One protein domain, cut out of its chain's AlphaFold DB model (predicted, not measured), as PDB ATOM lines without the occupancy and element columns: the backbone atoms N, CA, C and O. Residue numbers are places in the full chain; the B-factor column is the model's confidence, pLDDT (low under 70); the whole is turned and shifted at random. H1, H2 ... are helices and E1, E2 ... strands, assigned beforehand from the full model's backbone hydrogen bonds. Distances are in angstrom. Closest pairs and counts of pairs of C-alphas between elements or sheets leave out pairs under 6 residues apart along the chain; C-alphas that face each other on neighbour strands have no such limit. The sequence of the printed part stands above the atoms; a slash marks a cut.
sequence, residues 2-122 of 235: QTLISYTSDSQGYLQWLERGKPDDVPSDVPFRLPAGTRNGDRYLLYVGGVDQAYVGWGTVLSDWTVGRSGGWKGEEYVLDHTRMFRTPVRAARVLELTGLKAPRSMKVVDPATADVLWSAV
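AT A GLANCE: This is residues 2 to 122 of the 235 residues of the protein "Unannotated protein" of freshwater metagenome (UniProt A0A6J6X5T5). One strongly twisted sheet of six strands is the body; E3, its longest strand, bends and forks the sheet, with E2 and E5 beside its first part and E4 beside its last. H3 covers part of one face, near E1 and E6, with H2 beside it at the end of the domain; H1 sits off the sheet beyond residues 8 and 48, and a long ribbon between E3 and E4 reaches away from the body, its tip, residues 68 to 73, sticking out. The printed part has 121 residues, with three named helices and six named strands in the order E1 H1 E2 E3 E4 E5 H2 E6 H3, and its class is mixed, helices and strands. E1 and E2 are parallel and the other neighbour pairs antiparallel. By its radius of gyration of the C-alphas, 15.1 A, the whole is compact, while its outline is elongated, 54 by 34 by 22 A.

HOW THE PARTS SIT: Begin in the branched sheet at E3, residues 54 to 63, which bends by 52 degrees at residue 57. On one side of it lies E2, residues 43 to 48, its antiparallel neighbour; look for N 46 and O 57, 2.9 A apart. On the other side of E3 lies E5, residues 84 to 91, antiparallel, with N 55 and O 90 at 2.8 A; E5 bends by 82 degrees at residue 87. E4, residues 78 to 80, is antiparallel to E3 beside its residues 61 to 63, with N 62 and O 79 at 2.8 A. E2, E3 and E4 form a meander, each strand the antiparallel neighbour of the one before, and E2 and E3, like E3 and E4, are a hairpin. On the other side of E2 from E3 find E1, residues 3 to 8, parallel to E2 at 26 degrees, with N 6 and O 45 at 2.9 A. On the other side of E1 is the edge strand E6, residues 108 to 110, antiparallel, with N 110 and O 3 at 2.8 A. H3, residues 112 to 122, is on the sheet at a height of 8.9 A. It lies only just over E1 and E6, with 3 of its C-alphas falling on each, and runs slantwise to the strands, at 36 degrees to E1 on the local plane. H2, residues 92 to 99, only grazes the sheet with its residues 92 to 95. H2 and H3 touch, closest at the C-alphas of Val 95 and Ala 121, 5.9 A apart, at a steep tilt of 63 degrees, opposite ways. H1, residues 11 to 19, is not on the sheet; its closest C-alpha to E2 is that of Ser 11, 6.5 A from that of Val 48. E1, H1 and E2 make a strand-helix-strand unit, two parallel neighbour strands with a helix between them along the chain, and its crossover is right-handed. In H1 and H2 every O i to N i+4 pair is within hydrogen-bond range; in H3, 6 of 7 are.

IN THESE COORDINATES: Find C-alpha 54 at (33.518, 17.688, 177.810); from there E3 runs 26.0 A to C-alpha 63 at (39.696, 24.297, 153.431). E1 begins at C-alpha 3, (42.775, 28.534, 168.930), and measures 16.6 A; E2 and E5 measure 16.7 A each. H3 runs 15.4 A to C-alpha 122 at (43.270, 19.172, 177.850), and H1 measures 12.5 A.

THE WHOLE: The C-alphas of Ser 70 and Glu 97, the two farthest apart, are 54.4 A from each other. The printed part has no cut. The long links are H1 to E2, residues 20 to 42, and E3 to E4, residues 64 to 77. The mean pLDDT of the printed part is 80.7; the values under 70 are at residue 21, residues 23 to 29, residues 64 to 80 and residues 82 to 83.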
ATOM      1  N   GLN A   2      44.998  30.862 165.201       91.38
ATOM      2  CA  GLN A   2      44.211  31.039 166.428       91.38
ATOM      3  C   GLN A   2      43.789  29.684 167.005       91.38
ATOM      4  O   GLN A   2      43.830  28.661 166.317       91.38
ATOM      5  N   THR A   3      43.422  29.682 168.288       94.00
ATOM      6  CA  THR A   3      42.775  28.534 168.930       94.00
ATOM      7  C   THR A   3      41.275  28.783 168.981       94.00
ATOM      8  O   THR A   3      40.824  29.822 169.456       94.00
ATOM      9  N   LEU A   4      40.505  27.814 168.507       94.19
ATOM     10  CA  LEU A   4      39.054  27.854 168.418       94.19
ATOM     11  C   LEU A   4      38.445  26.822 169.364       94.19
ATOM     12  O   LEU A   4      38.995  25.739 169.576       94.19
ATOM     13  N   ILE A   5      37.268  27.131 169.894       94.56
ATOM     14  CA  ILE A   5      36.374  26.127 170.464       94.56
ATOM     15  C   ILE A   5      35.279  25.893 169.441       94.56
ATOM     16  O   ILE A   5      34.486  26.796 169.167       94.56
ATOM     17  N   SER A   6      35.264  24.683 168.889       92.50
ATOM     18  CA  SER A   6      34.185  24.190 168.046       92.50
ATOM     19  C   SER A   6      33.161  23.511 168.948       92.50
ATOM     20  O   SER A   6      33.521  22.667 169.772       92.50
ATOM     21  N   TYR A   7      31.906  23.935 168.864       93.56
ATOM     22  CA  TYR A   7      30.896  23.616 169.873       93.56
ATOM     23  C   TYR A   7      29.724  22.859 169.263       93.56
ATOM     24  O   TYR A   7      29.234  23.220 168.191       93.56
ATOM     25  N   THR A   8      29.224  21.875 170.004       91.38
ATOM     26  CA  THR A   8      27.892  21.308 169.799       91.38
ATOM     27  C   THR A   8      27.187  21.117 171.132       91.38
ATOM     28  O   THR A   8      27.820  20.796 172.137       91.38
ATOM     29  N   SER A   9      25.875  21.329 171.165       90.62
ATOM     30  CA  SER A   9      25.019  20.918 172.285       90.62
ATOM     31  C   SER A   9      24.273  19.616 172.000       90.62
ATOM     32  O   SER A   9      23.573  19.125 172.881       90.62
ATOM     33  N   ASP A  10      24.392  19.086 170.781       88.69
ATOM     34  CA  ASP A  10      23.715  17.872 170.344       88.69
ATOM     35  C   ASP A  10      24.609  16.650 170.584       88.69
ATOM     36  O   ASP A  10      25.361  16.198 169.717       88.69
ATOM     37  N   SER A  11      24.528  16.127 171.806       85.06
ATOM     38  CA  SER A  11      25.217  14.901 172.216       85.06
ATOM     39  C   SER A  11      24.856  13.708 171.331       85.06
ATOM     40  O   SER A  11      25.717  12.893 171.009       85.06
ATOM     41  N   GLN A  12      23.590  13.604 170.920       84.94
ATOM     42  CA  GLN A  12      23.098  12.473 170.140       84.94
ATOM     43  C   GLN A  12      23.617  12.531 168.700       84.94
ATOM     44  O   GLN A  12      24.098  11.516 168.195       84.94
ATOM     45  N   GLY A  13      23.597  13.707 168.069       84.38
ATOM     46  CA  GLY A  13      24.205  13.929 166.756       84.38
ATOM     47  C   GLY A  13      25.711  13.658 166.758       84.38
ATOM     48  O   GLY A  13      26.218  12.982 165.865       84.38
ATOM     49  N   TYR A  14      26.422  14.082 167.808       85.69
ATOM     50  CA  TYR A  14      27.836  13.743 168.001       85.69
ATOM     51  C   TYR A  14      28.092  12.229 168.082       85.69
ATOM     52  O   TYR A  14      29.000  11.729 167.414       85.69
ATOM     53  N   LEU A  15      27.302  11.487 168.865       84.38
ATOM     54  CA  LEU A  15      27.453  10.032 168.986       84.38
ATOM     55  C   LEU A  15      27.171   9.316 167.661       84.38
ATOM     56  O   LEU A  15      27.967   8.479 167.242       84.38
ATOM     57  N   GLN A  16      26.097   9.694 166.963       84.94
ATOM     58  CA  GLN A  16      25.771   9.127 165.651       84.94
ATOM     59  C   GLN A  16      26.874   9.392 164.622       84.94
ATOM     60  O   GLN A  16      27.212   8.512 163.834       84.94
ATOM     61  N   TRP A  17      27.461  10.589 164.639       83.62
ATOM     62  CA  TRP A  17      28.580  10.940 163.767       83.62
ATOM     63  C   TRP A  17      29.819  10.064 164.036       83.62
ATOM     64  O   TRP A  17      30.455   9.587 163.094       83.62
ATOM     65  N   LEU A  18      30.119   9.754 165.307       81.69
ATOM     66  CA  LEU A  18      31.177   8.798 165.656       81.69
ATOM     67  C   LEU A  18      30.879   7.372 165.176       81.69
ATOM     68  O   LEU A  18      31.773   6.718 164.636       81.69
ATOM     69  N   GLU A  19      29.652   6.888 165.375       81.12
ATOM     70  CA  GLU A  19      29.228   5.532 164.995       81.12
ATOM     71  C   GLU A  19      29.294   5.300 163.484       81.12
ATOM     72  O   GLU A  19      29.687   4.224 163.035       81.12
ATOM     73  N   ARG A  20      28.969   6.326 162.691       76.69
ATOM     74  CA  ARG A  20      29.023   6.285 161.221       76.69
ATOM     75  C   ARG A  20      30.441   6.321 160.651       76.69
ATOM     76  O   ARG A  20      30.604   6.244 159.439       76.69
ATOM     77  N   GLY A  21      31.463   6.439 161.498       69.06
ATOM     78  CA  GLY A  21      32.854   6.516 161.059       69.06
ATOM     79  C   GLY A  21      33.282   7.897 160.564       69.06
ATOM     80  O   GLY A  21      34.339   7.981 159.947       69.06
ATOM     81  N   LYS A  22      32.524   8.958 160.894       71.25
ATOM     82  CA  LYS A  22      32.800  10.363 160.536       71.25
ATOM     83  C   LYS A  22      32.857  10.608 159.015       71.25
ATOM     84  O   LYS A  22      33.919  10.922 158.484       71.25
ATOM     85  N   PRO A  23      31.759  10.376 158.277       60.72
ATOM     86  CA  PRO A  23      31.669  10.841 156.901       60.72
ATOM     87  C   PRO A  23      31.503  12.365 156.920       60.72
ATOM     88  O   PRO A  23      30.535  12.869 157.483       60.72
ATOM     89  N   ASP A  24      32.457  13.079 156.331       60.69
ATOM     90  CA  ASP A  24      32.489  14.546 156.312       60.69
ATOM     91  C   ASP A  24      32.418  15.048 154.864       60.69
ATOM     92  O   ASP A  24      33.235  15.856 154.423       60.69
ATOM     93  N   ASP A  25      31.456  14.511 154.105       55.41
ATOM     94  CA  ASP A  25      31.268  14.836 152.687       55.41
ATOM     95  C   ASP A  25      30.905  16.320 152.492       55.41
ATOM     96  O   ASP A  25      31.275  16.913 151.478       55.41
ATOM     97  N   VAL A  26      30.226  16.931 153.476       61.59
ATOM     98  CA  VAL A  26      29.942  18.373 153.555       61.59
ATOM     99  C   VAL A  26      30.001  18.896 155.004       61.59
ATOM    100  O   VAL A  26      29.728  18.147 155.946       61.59
ATOM    101  N   PRO A  27      30.276  20.197 155.240       62.50
ATOM    102  CA  PRO A  27      30.367  20.763 156.592       62.50
ATOM    103  C   PRO A  27      29.107  20.612 157.452       62.50
ATOM    104  O   PRO A  27      29.202  20.642 158.678       62.50
ATOM    105  N   SER A  28      27.926  20.466 156.842       65.06
ATOM    106  CA  SER A  28      26.667  20.253 157.568       65.06
ATOM    107  C   SER A  28      26.574  18.889 158.254       65.06
ATOM    108  O   SER A  28      25.779  18.746 159.182       65.06
ATOM    109  N   ASP A  29      27.376  17.914 157.822       67.75
ATOM    110  CA  ASP A  29      27.396  16.563 158.396       67.75
ATOM    111  C   ASP A  29      28.230  16.500 159.682       67.75
ATOM    112  O   ASP A  29      28.097  15.575 160.488       67.75
ATOM    113  N   VAL A  30      29.045  17.533 159.922       76.94
ATOM    114  CA  VAL A  30      29.819  17.695 161.145       76.94
ATOM    115  C   VAL A  30      28.925  18.327 162.221       76.94
ATOM    116  O   VAL A  30      28.480  19.467 162.084       76.94
ATOM    117  N   PRO A  31      28.714  17.668 163.373       85.25
ATOM    118  CA  PRO A  31      27.823  18.180 164.419       85.25
ATOM    119  C   PRO A  31      28.381  19.415 165.145       85.25
ATOM    120  O   PRO A  31      27.686  20.017 165.966       85.25
ATOM    121  N   PHE A  32      29.634  19.785 164.879       87.81
ATOM    122  CA  PHE A  32      30.359  20.861 165.539       87.81
ATOM    123  C   PHE A  32      30.428  22.113 164.675       87.81
ATOM    124  O   PHE A  32      30.837  22.065 163.518       87.81
ATOM    125  N   ARG A  33      30.106  23.261 165.277       87.31
ATOM    126  CA  ARG A  33      30.137  24.550 164.583       87.31
ATOM    127  C   ARG A  33      31.394  25.345 164.902       87.31
ATOM    128  O   ARG A  33      31.792  25.469 166.064       87.31
ATOM    129  N   LEU A  34      31.953  25.944 163.856       86.88
ATOM    130  CA  LEU A  34      33.087  26.858 163.912       86.88
ATOM    131  C   LEU A  34      32.634  28.315 164.113       86.88
ATOM    132  O   LEU A  34      31.615  28.723 163.554       86.88
ATOM    133  N   PRO A  35      33.386  29.128 164.877       88.50
ATOM    134  CA  PRO A  35      33.088  30.549 165.022       88.50
ATOM    135  C   PRO A  35      33.301  31.316 163.707       88.50
ATOM    136  O   PRO A  35      34.117  30.935 162.866       88.50
ATOM    137  N   ALA A  36      32.607  32.446 163.549       83.62
ATOM    138  CA  ALA A  36      32.845  33.359 162.432       83.62
ATOM    139  C   ALA A  36      34.304  33.861 162.421       83.62
ATOM    140  O   ALA A  36      34.922  34.024 163.474       83.62
ATOM    141  N   GLY A  37      34.853  34.110 161.227       80.25
ATOM    142  CA  GLY A  37      36.251  34.533 161.066       80.25
ATOM    143  C   GLY A  37      37.279  33.410 161.256       80.25
ATOM    144  O   GLY A  37      38.466  33.696 161.434       80.25
ATOM    145  N   THR A  38      36.834  32.149 161.226       85.81
ATOM    146  CA  THR A  38      37.706  30.973 161.140       85.81
ATOM    147  C   THR A  38      38.539  31.018 159.858       85.81
ATOM    148  O   THR A  38      38.051  31.449 158.816       85.81
ATOM    149  N   ARG A  39      39.807  30.601 159.942       85.25
ATOM    150  CA  ARG A  39      40.756  30.590 158.827       85.25
ATOM    151  C   ARG A  39      41.345  29.198 158.643       85.25
ATOM    152  O   ARG A  39      41.467  28.422 159.593       85.25
ATOM    153  N   ASN A  40      41.782  28.915 157.420       85.19
ATOM    154  CA  ASN A  40      42.543  27.706 157.126       85.19
ATOM    155  C   ASN A  40      43.815  27.653 157.997       85.19
ATOM    156  O   ASN A  40      44.518  28.658 158.144       85.19
ATOM    157  N   GLY A  41      44.097  26.492 158.585       84.75
ATOM    158  CA  GLY A  41      45.230  26.277 159.484       84.75
ATOM    159  C   GLY A  41      44.972  26.627 160.954       84.75
ATOM    160  O   GLY A  41      45.854  26.402 161.784       84.75
ATOM    161  N   ASP A  42      43.799  27.152 161.315       90.00
ATOM    162  CA  ASP A  42      43.466  27.398 162.720       90.00
ATOM    163  C   ASP A  42      43.313  26.102 163.505       90.00
ATOM    164  O   ASP A  42      42.850  25.088 162.994       90.00
ATOM    165  N   ARG A  43      43.689  26.129 164.782       92.50
ATOM    166  CA  ARG A  43      43.580  24.956 165.652       92.50
ATOM    167  C   ARG A  43      42.272  25.012 166.402       92.50
ATOM    168  O   ARG A  43      41.898  26.071 166.892       92.50
ATOM    169  N   TYR A  44      41.620  23.875 166.584       91.94
ATOM    170  CA  TYR A  44      40.370  23.822 167.329       91.94
ATOM    171  C   TYR A  44      40.368  22.715 168.383       91.94
ATOM    172  O   TYR A  44      41.059  21.700 168.266       91.94
ATOM    173  N   LEU A  45      39.554  22.925 169.414       93.56
ATOM    174  CA  LEU A  45      39.120  21.919 170.375       93.56
ATOM    175  C   LEU A  45      37.634  21.636 170.151       93.56
ATOM    176  O   LEU A  45      36.840  22.571 170.047       93.56
ATOM    177  N   LEU A  46      37.266  20.358 170.099       92.81
ATOM    178  CA  LEU A  46      35.877  19.915 170.024       92.81
ATOM    179  C   LEU A  46      35.289  19.881 171.430       92.81
ATOM    180  O   LEU A  46      35.795  19.155 172.290       92.81
ATOM    181  N   TYR A  47      34.227  20.645 171.652       94.50
ATOM    182  CA  TYR A  47      33.510  20.690 172.918       94.50
ATOM    183  C   TYR A  47      32.058  20.253 172.738       94.50
ATOM    184  O   TYR A  47      31.318  20.847 171.950       94.50
ATOM    185  N   VAL A  48      31.652  19.243 173.507       93.56
ATOM    186  CA  VAL A  48      30.263  18.789 173.603       93.56
ATOM    187  C   VAL A  48      29.670  19.357 174.890       93.56
ATOM    188  O   VAL A  48      30.127  19.056 175.996       93.56
ATOM    189  N   GLY A  49      28.691  20.244 174.732       89.56
ATOM    190  CA  GLY A  49      27.913  20.842 175.811       89.56
ATOM    191  C   GLY A  49      26.841  19.892 176.348       89.56
ATOM    192  O   GLY A  49      27.034  18.682 176.403       89.56
ATOM    193  N   GLY A  50      25.704  20.438 176.787       85.31
ATOM    194  CA  GLY A  50      24.585  19.625 177.278       85.31
ATOM    195  C   GLY A  50      24.941  18.815 178.528       85.31
ATOM    196  O   GLY A  50      25.443  19.379 179.501       85.31
ATOM    197  N   VAL A  51      24.665  17.510 178.502       80.00
ATOM    198  CA  VAL A  51      24.932  16.584 179.619       80.00
ATOM    199  C   VAL A  51      26.409  16.167 179.679       80.00
ATOM    200  O   VAL A  51      26.932  15.936 180.771       80.00
ATOM    201  N   ASP A  52      27.107  16.125 178.540       85.19
ATOM    202  CA  ASP A  52      28.484  15.619 178.472       85.19
ATOM    203  C   ASP A  52      29.492  16.585 179.101       85.19
ATOM    204  O   ASP A  52      30.362  16.165 179.872       85.19
ATOM    205  N   GLN A  53      29.352  17.887 178.805       92.31
ATOM    206  CA  GLN A  53      30.223  18.965 179.295       92.31
ATOM    207  C   GLN A  53      31.712  18.591 179.200       92.31
ATOM    208  O   GLN A  53      32.429  18.561 180.211       92.31
ATOM    209  N   ALA A  54      32.182  18.246 178.000       93.25
ATOM    210  CA  ALA A  54      33.518  17.688 177.810       93.25
ATOM    211  C   ALA A  54      34.193  18.120 176.506       93.25
ATOM    212  O   ALA A  54      33.565  18.271 175.459       93.25
ATOM    213  N   TYR A  55      35.517  18.246 176.576       93.25
ATOM    214  CA  TYR A  55      36.391  18.326 175.414       93.25
ATOM    215  C   TYR A  55      36.678  16.912 174.916       93.25
ATOM    216  O   TYR A  55      37.208  16.083 175.660       93.25
ATOM    217  N   VAL A  56      36.332  16.626 173.665       90.88
ATOM    218  CA  VAL A  56      36.341  15.254 173.124       90.88
ATOM    219  C   VAL A  56      37.456  15.013 172.114       90.88
ATOM    220  O   VAL A  56      37.900  13.883 171.929       90.88
ATOM    221  N   GLY A  57      37.980  16.074 171.513       90.19
ATOM    222  CA  GLY A  57      39.033  15.967 170.521       90.19
ATOM    223  C   GLY A  57      39.554  17.321 170.094       90.19
ATOM    224  O   GLY A  57      39.220  18.360 170.670       90.19
ATOM    225  N   TRP A  58      40.404  17.292 169.081       91.56
ATOM    226  CA  TRP A  58      41.052  18.471 168.549       91.56
ATOM    227  C   TRP A  58      41.508  18.249 167.115       91.56
ATOM    228  O   TRP A  58      41.597  17.115 166.652       91.56
ATOM    229  N   GLY A  59      41.857  19.337 166.441       89.69
ATOM    230  CA  GLY A  59      42.403  19.263 165.097       89.69
ATOM    231  C   GLY A  59      42.805  20.623 164.561       89.69
ATOM    232  O   GLY A  59      42.999  21.582 165.321       89.69
ATOM    233  N   THR A  60      42.923  20.670 163.242       88.56
ATOM    234  CA  THR A  60      43.211  21.879 162.477       88.56
ATOM    235  C   THR A  60      42.116  22.070 161.438       88.56
ATOM    236  O   THR A  60      41.625  21.103 160.862       88.56
ATOM    237  N   VAL A  61      41.694  23.308 161.230       85.56
ATOM    238  CA  VAL A  61      40.744  23.657 160.182       85.56
ATOM    239  C   VAL A  61      41.437  23.514 158.833       85.56
ATOM    240  O   VAL A  61      42.513  24.081 158.630       85.56
ATOM    241  N   LEU A  62      40.807  22.776 157.928       78.06
ATOM    242  CA  LEU A  62      41.198  22.629 156.534       78.06
ATOM    243  C   LEU A  62      40.162  23.324 155.645       78.06
ATOM    244  O   LEU A  62      38.988  23.416 155.996       78.06
ATOM    245  N   SER A  63      40.594  23.811 154.486       71.25
ATOM    246  CA  SER A  63      39.696  24.297 153.431       71.25
ATOM    247  C   SER A  63      39.714  23.334 152.246       71.25
ATOM    248  O   SER A  63      40.805  22.981 151.783       71.25
ATOM    249  N   ASP A  64      38.550  22.969 151.714       55.88
ATOM    250  CA  ASP A  64      38.391  22.215 150.472       55.88
ATOM    251  C   ASP A  64      38.542  23.154 149.259       55.88
ATOM    252  O   ASP A  64      37.658  23.880 148.815       55.88
ATOM    253  N   TRP A  65      39.755  23.206 148.725       51.72
ATOM    254  CA  TRP A  65      40.118  24.113 147.642       51.72
ATOM    255  C   TRP A  65      39.788  23.479 146.281       51.72
ATOM    256  O   TRP A  65      40.487  22.559 145.858       51.72
ATOM    257  N   THR A  66      38.802  23.987 145.532       43.97
ATOM    258  CA  THR A  66      38.787  23.811 144.064       43.97
ATOM    259  C   THR A  66      38.436  25.103 143.325       43.97
ATOM    260  O   THR A  66      37.441  25.769 143.601       43.97
ATOM    261  N   VAL A  67      39.275  25.463 142.347       41.06
ATOM    262  CA  VAL A  67      38.998  26.541 141.388       41.06
ATOM    263  C   VAL A  67      38.066  25.973 140.319       41.06
ATOM    264  O   VAL A  67      38.417  25.014 139.630       41.06
ATOM    265  N   GLY A  68      36.868  26.542 140.166       47.84
ATOM    266  CA  GLY A  68      35.992  26.191 139.048       47.84
ATOM    267  C   GLY A  68      36.662  26.525 137.708       47.84
ATOM    268  O   GLY A  68      37.342  27.542 137.589       47.84
ATOM    269  N   ARG A  69      36.445  25.702 136.671       46.84
ATOM    270  CA  ARG A  69      37.064  25.860 135.331       46.84
ATOM    271  C   ARG A  69      36.838  27.234 134.668       46.84
ATOM    272  O   ARG A  69      37.533  27.553 133.715       46.84
ATOM    273  N   SER A  70      35.882  28.030 135.146       46.72
ATOM    274  CA  SER A  70      35.512  29.349 134.616       46.72
ATOM    275  C   SER A  70      36.053  30.544 135.421       46.72
ATOM    276  O   SER A  70      35.568  31.658 135.250       46.72
ATOM    277  N   GLY A  71      37.044  30.347 136.300       39.41
ATOM    278  CA  GLY A  71      37.769  31.447 136.959       39.41
ATOM    279  C   GLY A  71      36.995  32.211 138.047       39.41
ATOM    280  O   GLY A  71      37.534  33.151 138.623       39.41
ATOM    281  N   GLY A  72      35.758  31.813 138.358       37.72
ATOM    282  CA  GLY A  72      34.985  32.354 139.480       37.72
ATOM    283  C   GLY A  72      35.234  31.602 140.792       37.72
ATOM    284  O   GLY A  72      35.220  30.369 140.819       37.72
ATOM    285  N   TRP A  73      35.428  32.358 141.874       39.38
ATOM    286  CA  TRP A  73      35.525  31.900 143.268       39.38
ATOM    287  C   TRP A  73      34.189  31.307 143.769       39.38
ATOM    288  O   TRP A  73      33.135  31.866 143.465       39.38
ATOM    289  N   LYS A  74      34.214  30.179 144.505       48.44
ATOM    290  CA  LYS A  74      32.997  29.490 145.005       48.44
ATOM    291  C   LYS A  74      33.065  28.862 146.415       48.44
ATOM    292  O   LYS A  74      32.073  28.266 146.816       48.44
ATOM    293  N   GLY A  75      34.165  28.957 147.165       51.62
ATOM    294  CA  GLY A  75      34.304  28.228 148.440       51.62
ATOM    295  C   GLY A  75      34.411  29.134 149.669       51.62
ATOM    296  O   GLY A  75      35.389  29.872 149.784       51.62
ATOM    297  N   GLU A  76      33.449  29.032 150.592       53.50
ATOM    298  CA  GLU A  76      33.539  29.529 151.984       53.50
ATOM    299  C   GLU A  76      33.486  28.388 153.019       53.50
ATOM    300  O   GLU A  76      33.350  28.633 154.220       53.50
ATOM    301  N   GLU A  77      33.560  27.133 152.578       57.59
ATOM    302  CA  GLU A  77      33.358  25.987 153.454       57.59
ATOM    303  C   GLU A  77      34.672  25.541 154.118       57.59
ATOM    304  O   GLU A  77      35.740  25.464 153.512       57.59
ATOM    305  N   TYR A  78      34.605  25.340 155.434       63.66
ATOM    306  CA  TYR A  78      35.726  24.909 156.263       63.66
ATOM    307  C   TYR A  78      35.399  23.541 156.844       63.66
ATOM    308  O   TYR A  78      34.361  23.371 157.487       63.66
ATOM    309  N   VAL A  79      36.318  22.594 156.684       67.75
ATOM    310  CA  VAL A  79      36.206  21.245 157.243       67.75
ATOM    311  C   VAL A  79      37.154  21.118 158.433       67.75
ATOM    312  O   VAL A  79      38.244  21.693 158.480       67.75
ATOM    313  N   LEU A  80      36.731  20.385 159.453       68.56
ATOM    314  CA  LEU A  80      37.530  20.114 160.642       68.56
ATOM    315  C   LEU A  80      38.370  18.846 160.392       68.56
ATOM    316  O   LEU A  80      37.813  17.808 160.107       68.56
ATOM    317  N   ASP A  81      39.700  18.854 160.534       71.38
ATOM    318  CA  ASP A  81      40.475  17.593 160.462       71.38
ATOM    319  C   ASP A  81      40.315  16.793 161.765       71.38
ATOM    320  O   ASP A  81      41.010  17.058 162.750       71.38
ATOM    321  N   HIS A  82      39.366  15.857 161.811       62.81
ATOM    322  CA  HIS A  82      38.968  15.153 163.040       62.81
ATOM    323  C   HIS A  82      39.867  13.968 163.429       62.81
ATOM    324  O   HIS A  82      39.460  13.087 164.203       62.81
ATOM    325  N   THR A  83      41.096  13.906 162.912       58.19
ATOM    326  CA  THR A  83      42.004  12.770 163.135       58.19
ATOM    327  C   THR A  83      42.442  12.582 164.596       58.19
ATOM    328  O   THR A  83      43.071  11.570 164.911       58.19
ATOM    329  N   ARG A  84      42.116  13.494 165.532       74.44
ATOM    330  CA  ARG A  84      42.664  13.469 166.905       74.44
ATOM    331  C   ARG A  84      41.601  13.604 168.000       74.44
ATOM    332  O   ARG A  84      41.498  14.617 168.691       74.44
ATOM    333  N   MET A  85      40.848  12.527 168.218       84.81
ATOM    334  CA  MET A  85      40.024  12.368 169.425       84.81
ATOM    335  C   MET A  85      40.903  12.107 170.650       84.81
ATOM    336  O   MET A  85      41.921  11.414 170.567       84.81
ATOM    337  N   PHE A  86      40.505  12.631 171.807       84.50
ATOM    338  CA  PHE A  86      41.127  12.218 173.056       84.50
ATOM    339  C   PHE A  86      40.727  10.774 173.362       84.50
ATOM    340  O   PHE A  86      39.561  10.406 173.239       84.50
ATOM    341  N   ARG A  87      41.687   9.958 173.814       81.50
ATOM    342  CA  ARG A  87      41.408   8.586 174.276       81.50
ATOM    343  C   ARG A  87      40.352   8.561 175.386       81.50
ATOM    344  O   ARG A  87      39.576   7.617 175.479       81.50
ATOM    345  N   THR A  88      40.342   9.599 176.216       82.38
ATOM    346  CA  THR A  88      39.326   9.827 177.238       82.38
ATOM    347  C   THR A  88      38.917  11.297 177.169       82.38
ATOM    348  O   THR A  88      39.803  12.153 177.242       82.38
ATOM    349  N   PRO A  89      37.617  11.616 177.021       89.25
ATOM    350  CA  PRO A  89      37.148  12.996 177.054       89.25
ATOM    351  C   PRO A  89      37.601  13.726 178.322       89.25
ATOM    352  O   PRO A  89      37.650  13.146 179.410       89.25
ATOM    353  N   VAL A  90      37.933  15.009 178.195       90.75
ATOM    354  CA  VAL A  90      38.351  15.856 179.317       90.75
ATOM    355  C   VAL A  90      37.151  16.676 179.776       90.75
ATOM    356  O   VAL A  90      36.688  17.562 179.058       90.75
ATOM    357  N   ARG A  91      36.624  16.398 180.974       92.31
ATOM    358  CA  ARG A  91      35.447  17.110 181.500       92.31
ATOM    359  C   ARG A  91      35.751  18.589 181.732       92.31
ATOM    360  O   ARG A  91      36.798  18.935 182.278       92.31
ATOM    361  N   ALA A  92      34.791  19.456 181.430       91.50
ATOM    362  CA  ALA A  92      34.893  20.891 181.679       91.50
ATOM    363  C   ALA A  92      35.130  21.214 183.159       91.50
ATOM    364  O   ALA A  92      35.877  22.133 183.467       91.50
ATOM    365  N   ALA A  93      34.562  20.419 184.073       90.12
ATOM    366  CA  ALA A  93      34.809  20.547 185.509       90.12
ATOM    367  C   ALA A  93      36.297  20.375 185.866       90.12
ATOM    368  O   ALA A  93      36.808  21.094 186.717       90.12
ATOM    369  N   ARG A  94      37.009  19.470 185.180       87.00
ATOM    370  CA  ARG A  94      38.449  19.271 185.379       87.00
ATOM    371  C   ARG A  94      39.259  20.432 184.816       87.00
ATOM    372  O   ARG A  94      40.211  20.873 185.447       87.00
ATOM    373  N   VAL A  95      38.883  20.935 183.641       90.31
ATOM    374  CA  VAL A  95      39.518  22.134 183.078       90.31
ATOM    375  C   VAL A  95      39.316  23.318 184.023       90.31
ATOM    376  O   VAL A  95      40.288  23.992 184.344       90.31
ATOM    377  N   LEU A  96      38.106  23.510 184.552       91.38
ATOM    378  CA  LEU A  96      37.800  24.533 185.553       91.38
ATOM    379  C   LEU A  96      38.665  24.394 186.810       91.38
ATOM    380  O   LEU A  96      39.231  25.383 187.258       91.38
ATOM    381  N   GLU A  97      38.804  23.187 187.353       87.50
ATOM    382  CA  GLU A  97      39.648  22.919 188.525       87.50
ATOM    383  C   GLU A  97      41.126  23.254 188.266       87.50
ATOM    384  O   GLU A  97      41.779  23.867 189.105       87.50
ATOM    385  N   LEU A  98      41.651  22.886 187.094       84.56
ATOM    386  CA  LEU A  98      43.061  23.080 186.744       84.56
ATOM    387  C   LEU A  98      43.413  24.517 186.352       84.56
ATOM    388  O   LEU A  98      44.569  24.915 186.459       84.56
ATOM    389  N   THR A  99      42.450  25.262 185.815       86.44
ATOM    390  CA  THR A  99      42.739  26.505 185.077       86.44
ATOM    391  C   THR A  99      41.865  27.687 185.466       86.44
ATOM    392  O   THR A  99      42.125  28.805 185.035       86.44
ATOM    393  N   GLY A 100      40.787  27.463 186.221       89.00
ATOM    394  CA  GLY A 100      39.738  28.456 186.455       89.00
ATOM    395  C   GLY A 100      38.827  28.706 185.244       89.00
ATOM    396  O   GLY A 100      37.876  29.486 185.342       89.00
ATOM    397  N   LEU A 101      39.060  28.045 184.102       90.25
ATOM    398  CA  LEU A 101      38.272  28.258 182.891       90.25
ATOM    399  C   LEU A 101      36.915  27.561 182.976       90.25
ATOM    400  O   LEU A 101      36.807  26.340 183.077       90.25
ATOM    401  N   LYS A 102      35.853  28.361 182.887       93.75
ATOM    402  CA  LYS A 102      34.476  27.862 182.848       93.75
ATOM    403  C   LYS A 102      34.191  27.126 181.540       93.75
ATOM    404  O   LYS A 102      34.718  27.476 180.483       93.75
ATOM    405  N   ALA A 103      33.272  26.169 181.629       93.38
ATOM    406  CA  ALA A 103      32.693  25.473 180.488       93.38
ATOM    407  C   ALA A 103      32.254  26.458 179.380       93.38
ATOM    408  O   ALA A 103      31.513  27.410 179.665       93.38
ATOM    409  N   PRO A 104      32.681  26.250 178.122       93.56
ATOM    410  CA  PRO A 104      32.161  26.984 176.978       93.56
ATOM    411  C   PRO A 104      30.648  26.793 176.836       93.56
ATOM    412  O   PRO A 104      30.131  25.692 177.010       93.56
ATOM    413  N   ARG A 105      29.939  27.871 176.489       92.75
ATOM    414  CA  ARG A 105      28.493  27.844 176.193       92.75
ATOM    415  C   ARG A 105      28.180  27.904 174.696       92.75
ATOM    416  O   ARG A 105      27.041  27.691 174.303       92.75
ATOM    417  N   SER A 106      29.179  28.234 173.885       93.62
ATOM    418  CA  SER A 106      29.078  28.391 172.439       93.62
ATOM    419  C   SER A 106      30.462  28.268 171.805       93.62
ATOM    420  O   SER A 106      31.486  28.286 172.500       93.62
ATOM    421  N   MET A 107      30.485  28.199 170.474       93.31
ATOM    422  CA  MET A 107      31.708  28.336 169.690       93.31
ATOM    423  C   MET A 107      32.343  29.713 169.922       93.31
ATOM    424  O   MET A 107      31.626  30.709 170.069       93.31
ATOM    425  N   LYS A 108      33.677  29.775 169.983       94.50
ATOM    426  CA  LYS A 108      34.413  31.041 170.150       94.50
ATOM    427  C   LYS A 108      35.872  30.938 169.726       94.50
ATOM    428  O   LYS A 108      36.474  29.868 169.811       94.50
ATOM    429  N   VAL A 109      36.444  32.078 169.354       94.44
ATOM    430  CA  VAL A 109      37.899  32.268 169.302       94.44
ATOM    431  C   VAL A 109      38.408  32.433 170.737       94.44
ATOM    432  O   VAL A 109      37.805  33.154 171.534       94.44
ATOM    433  N   VAL A 110      39.476  31.723 171.088       93.25
ATOM    434  CA  VAL A 110      40.111  31.780 172.409       93.25
ATOM    435  C   VAL A 110      41.285  32.747 172.345       93.25
ATOM    436  O   VAL A 110      42.106  32.657 171.430       93.25
ATOM    437  N   ASP A 111      41.370  33.666 173.308       93.00
ATOM    438  CA  ASP A 111      42.509  34.574 173.403       93.00
ATOM    439  C   ASP A 111      43.815  33.796 173.675       93.00
ATOM    440  O   ASP A 111      43.774  32.711 174.263       93.00
ATOM    441  N   PRO A 112      44.984  34.319 173.259       91.81
ATOM    442  CA  PRO A 112      46.242  33.577 173.340       91.81
ATOM    443  C   PRO A 112      46.614  33.104 174.753       91.81
ATOM    444  O   PRO A 112      47.034  31.961 174.915       91.81
ATOM    445  N   ALA A 113      46.405  33.939 175.778       88.25
ATOM    446  CA  ALA A 113      46.760  33.598 177.155       88.25
ATOM    447  C   ALA A 113      45.900  32.440 177.685       88.25
ATOM    448  O   ALA A 113      46.413  31.482 178.266       88.25
ATOM    449  N   THR A 114      44.592  32.480 177.419       91.38
ATOM    450  CA  THR A 114      43.674  31.386 177.757       91.38
ATOM    451  C   THR A 114      43.965  30.122 176.947       91.38
ATOM    452  O   THR A 114      43.821  29.012 177.463       91.38
ATOM    453  N   ALA A 115      44.362  30.265 175.680       92.56
ATOM    454  CA  ALA A 115      44.611  29.138 174.792       92.56
ATOM    455  C   ALA A 115      45.736  28.237 175.314       92.56
ATOM    456  O   ALA A 115      45.558  27.018 175.353       92.56
ATOM    457  N   ASP A 116      46.854  28.812 175.757       90.31
ATOM    458  CA  ASP A 116      47.997  28.043 176.265       90.31
ATOM    459  C   ASP A 116      47.631  27.232 177.514       90.31
ATOM    460  O   ASP A 116      47.912  26.030 177.604       90.31
ATOM    461  N   VAL A 117      46.912  27.863 178.444       90.31
ATOM    462  CA  VAL A 117      46.426  27.225 179.673       90.31
ATOM    463  C   VAL A 117      45.430  26.102 179.352       90.31
ATOM    464  O   VAL A 117      45.531  24.996 179.889       90.31
ATOM    465  N   LEU A 118      44.499  26.348 178.427       92.00
ATOM    466  CA  LEU A 118      43.516  25.361 177.987       92.00
ATOM    467  C   LEU A 118      44.180  24.149 177.317       92.00
ATOM    468  O   LEU A 118      43.840  23.008 177.632       92.00
ATOM    469  N   TRP A 119      45.154  24.375 176.428       91.94
ATOM    470  CA  TRP A 119      45.909  23.302 175.776       91.94
ATOM    471  C   TRP A 119      46.720  22.470 176.764       91.94
ATOM    472  O   TRP A 119      46.809  21.253 176.592       91.94
ATOM    473  N   SER A 120      47.288  23.099 177.794       88.56
ATOM    474  CA  SER A 120      47.966  22.391 178.880       88.56
ATOM    475  C   SER A 120      46.992  21.471 179.626       88.56
ATOM    476  O   SER A 120      47.247  20.274 179.774       88.56
ATOM    477  N   ALA A 121      45.814  21.984 179.995       88.88
ATOM    478  CA  ALA A 121      44.813  21.221 180.736       88.88
ATOM    479  C   ALA A 121      44.246  20.036 179.943       88.88
ATOM    480  O   ALA A 121      44.204  18.920 180.461       88.88
ATOM    481  N   VAL A 122      43.862  20.240 178.678       87.94
ATOM    482  CA  VAL A 122      43.270  19.172 177.850       87.94
ATOM    483  C   VAL A 122      44.276  18.099 177.419       87.94
ATOM    484  O   VAL A 122      43.878  16.996 177.058       87.94
TER     485      VAL A 122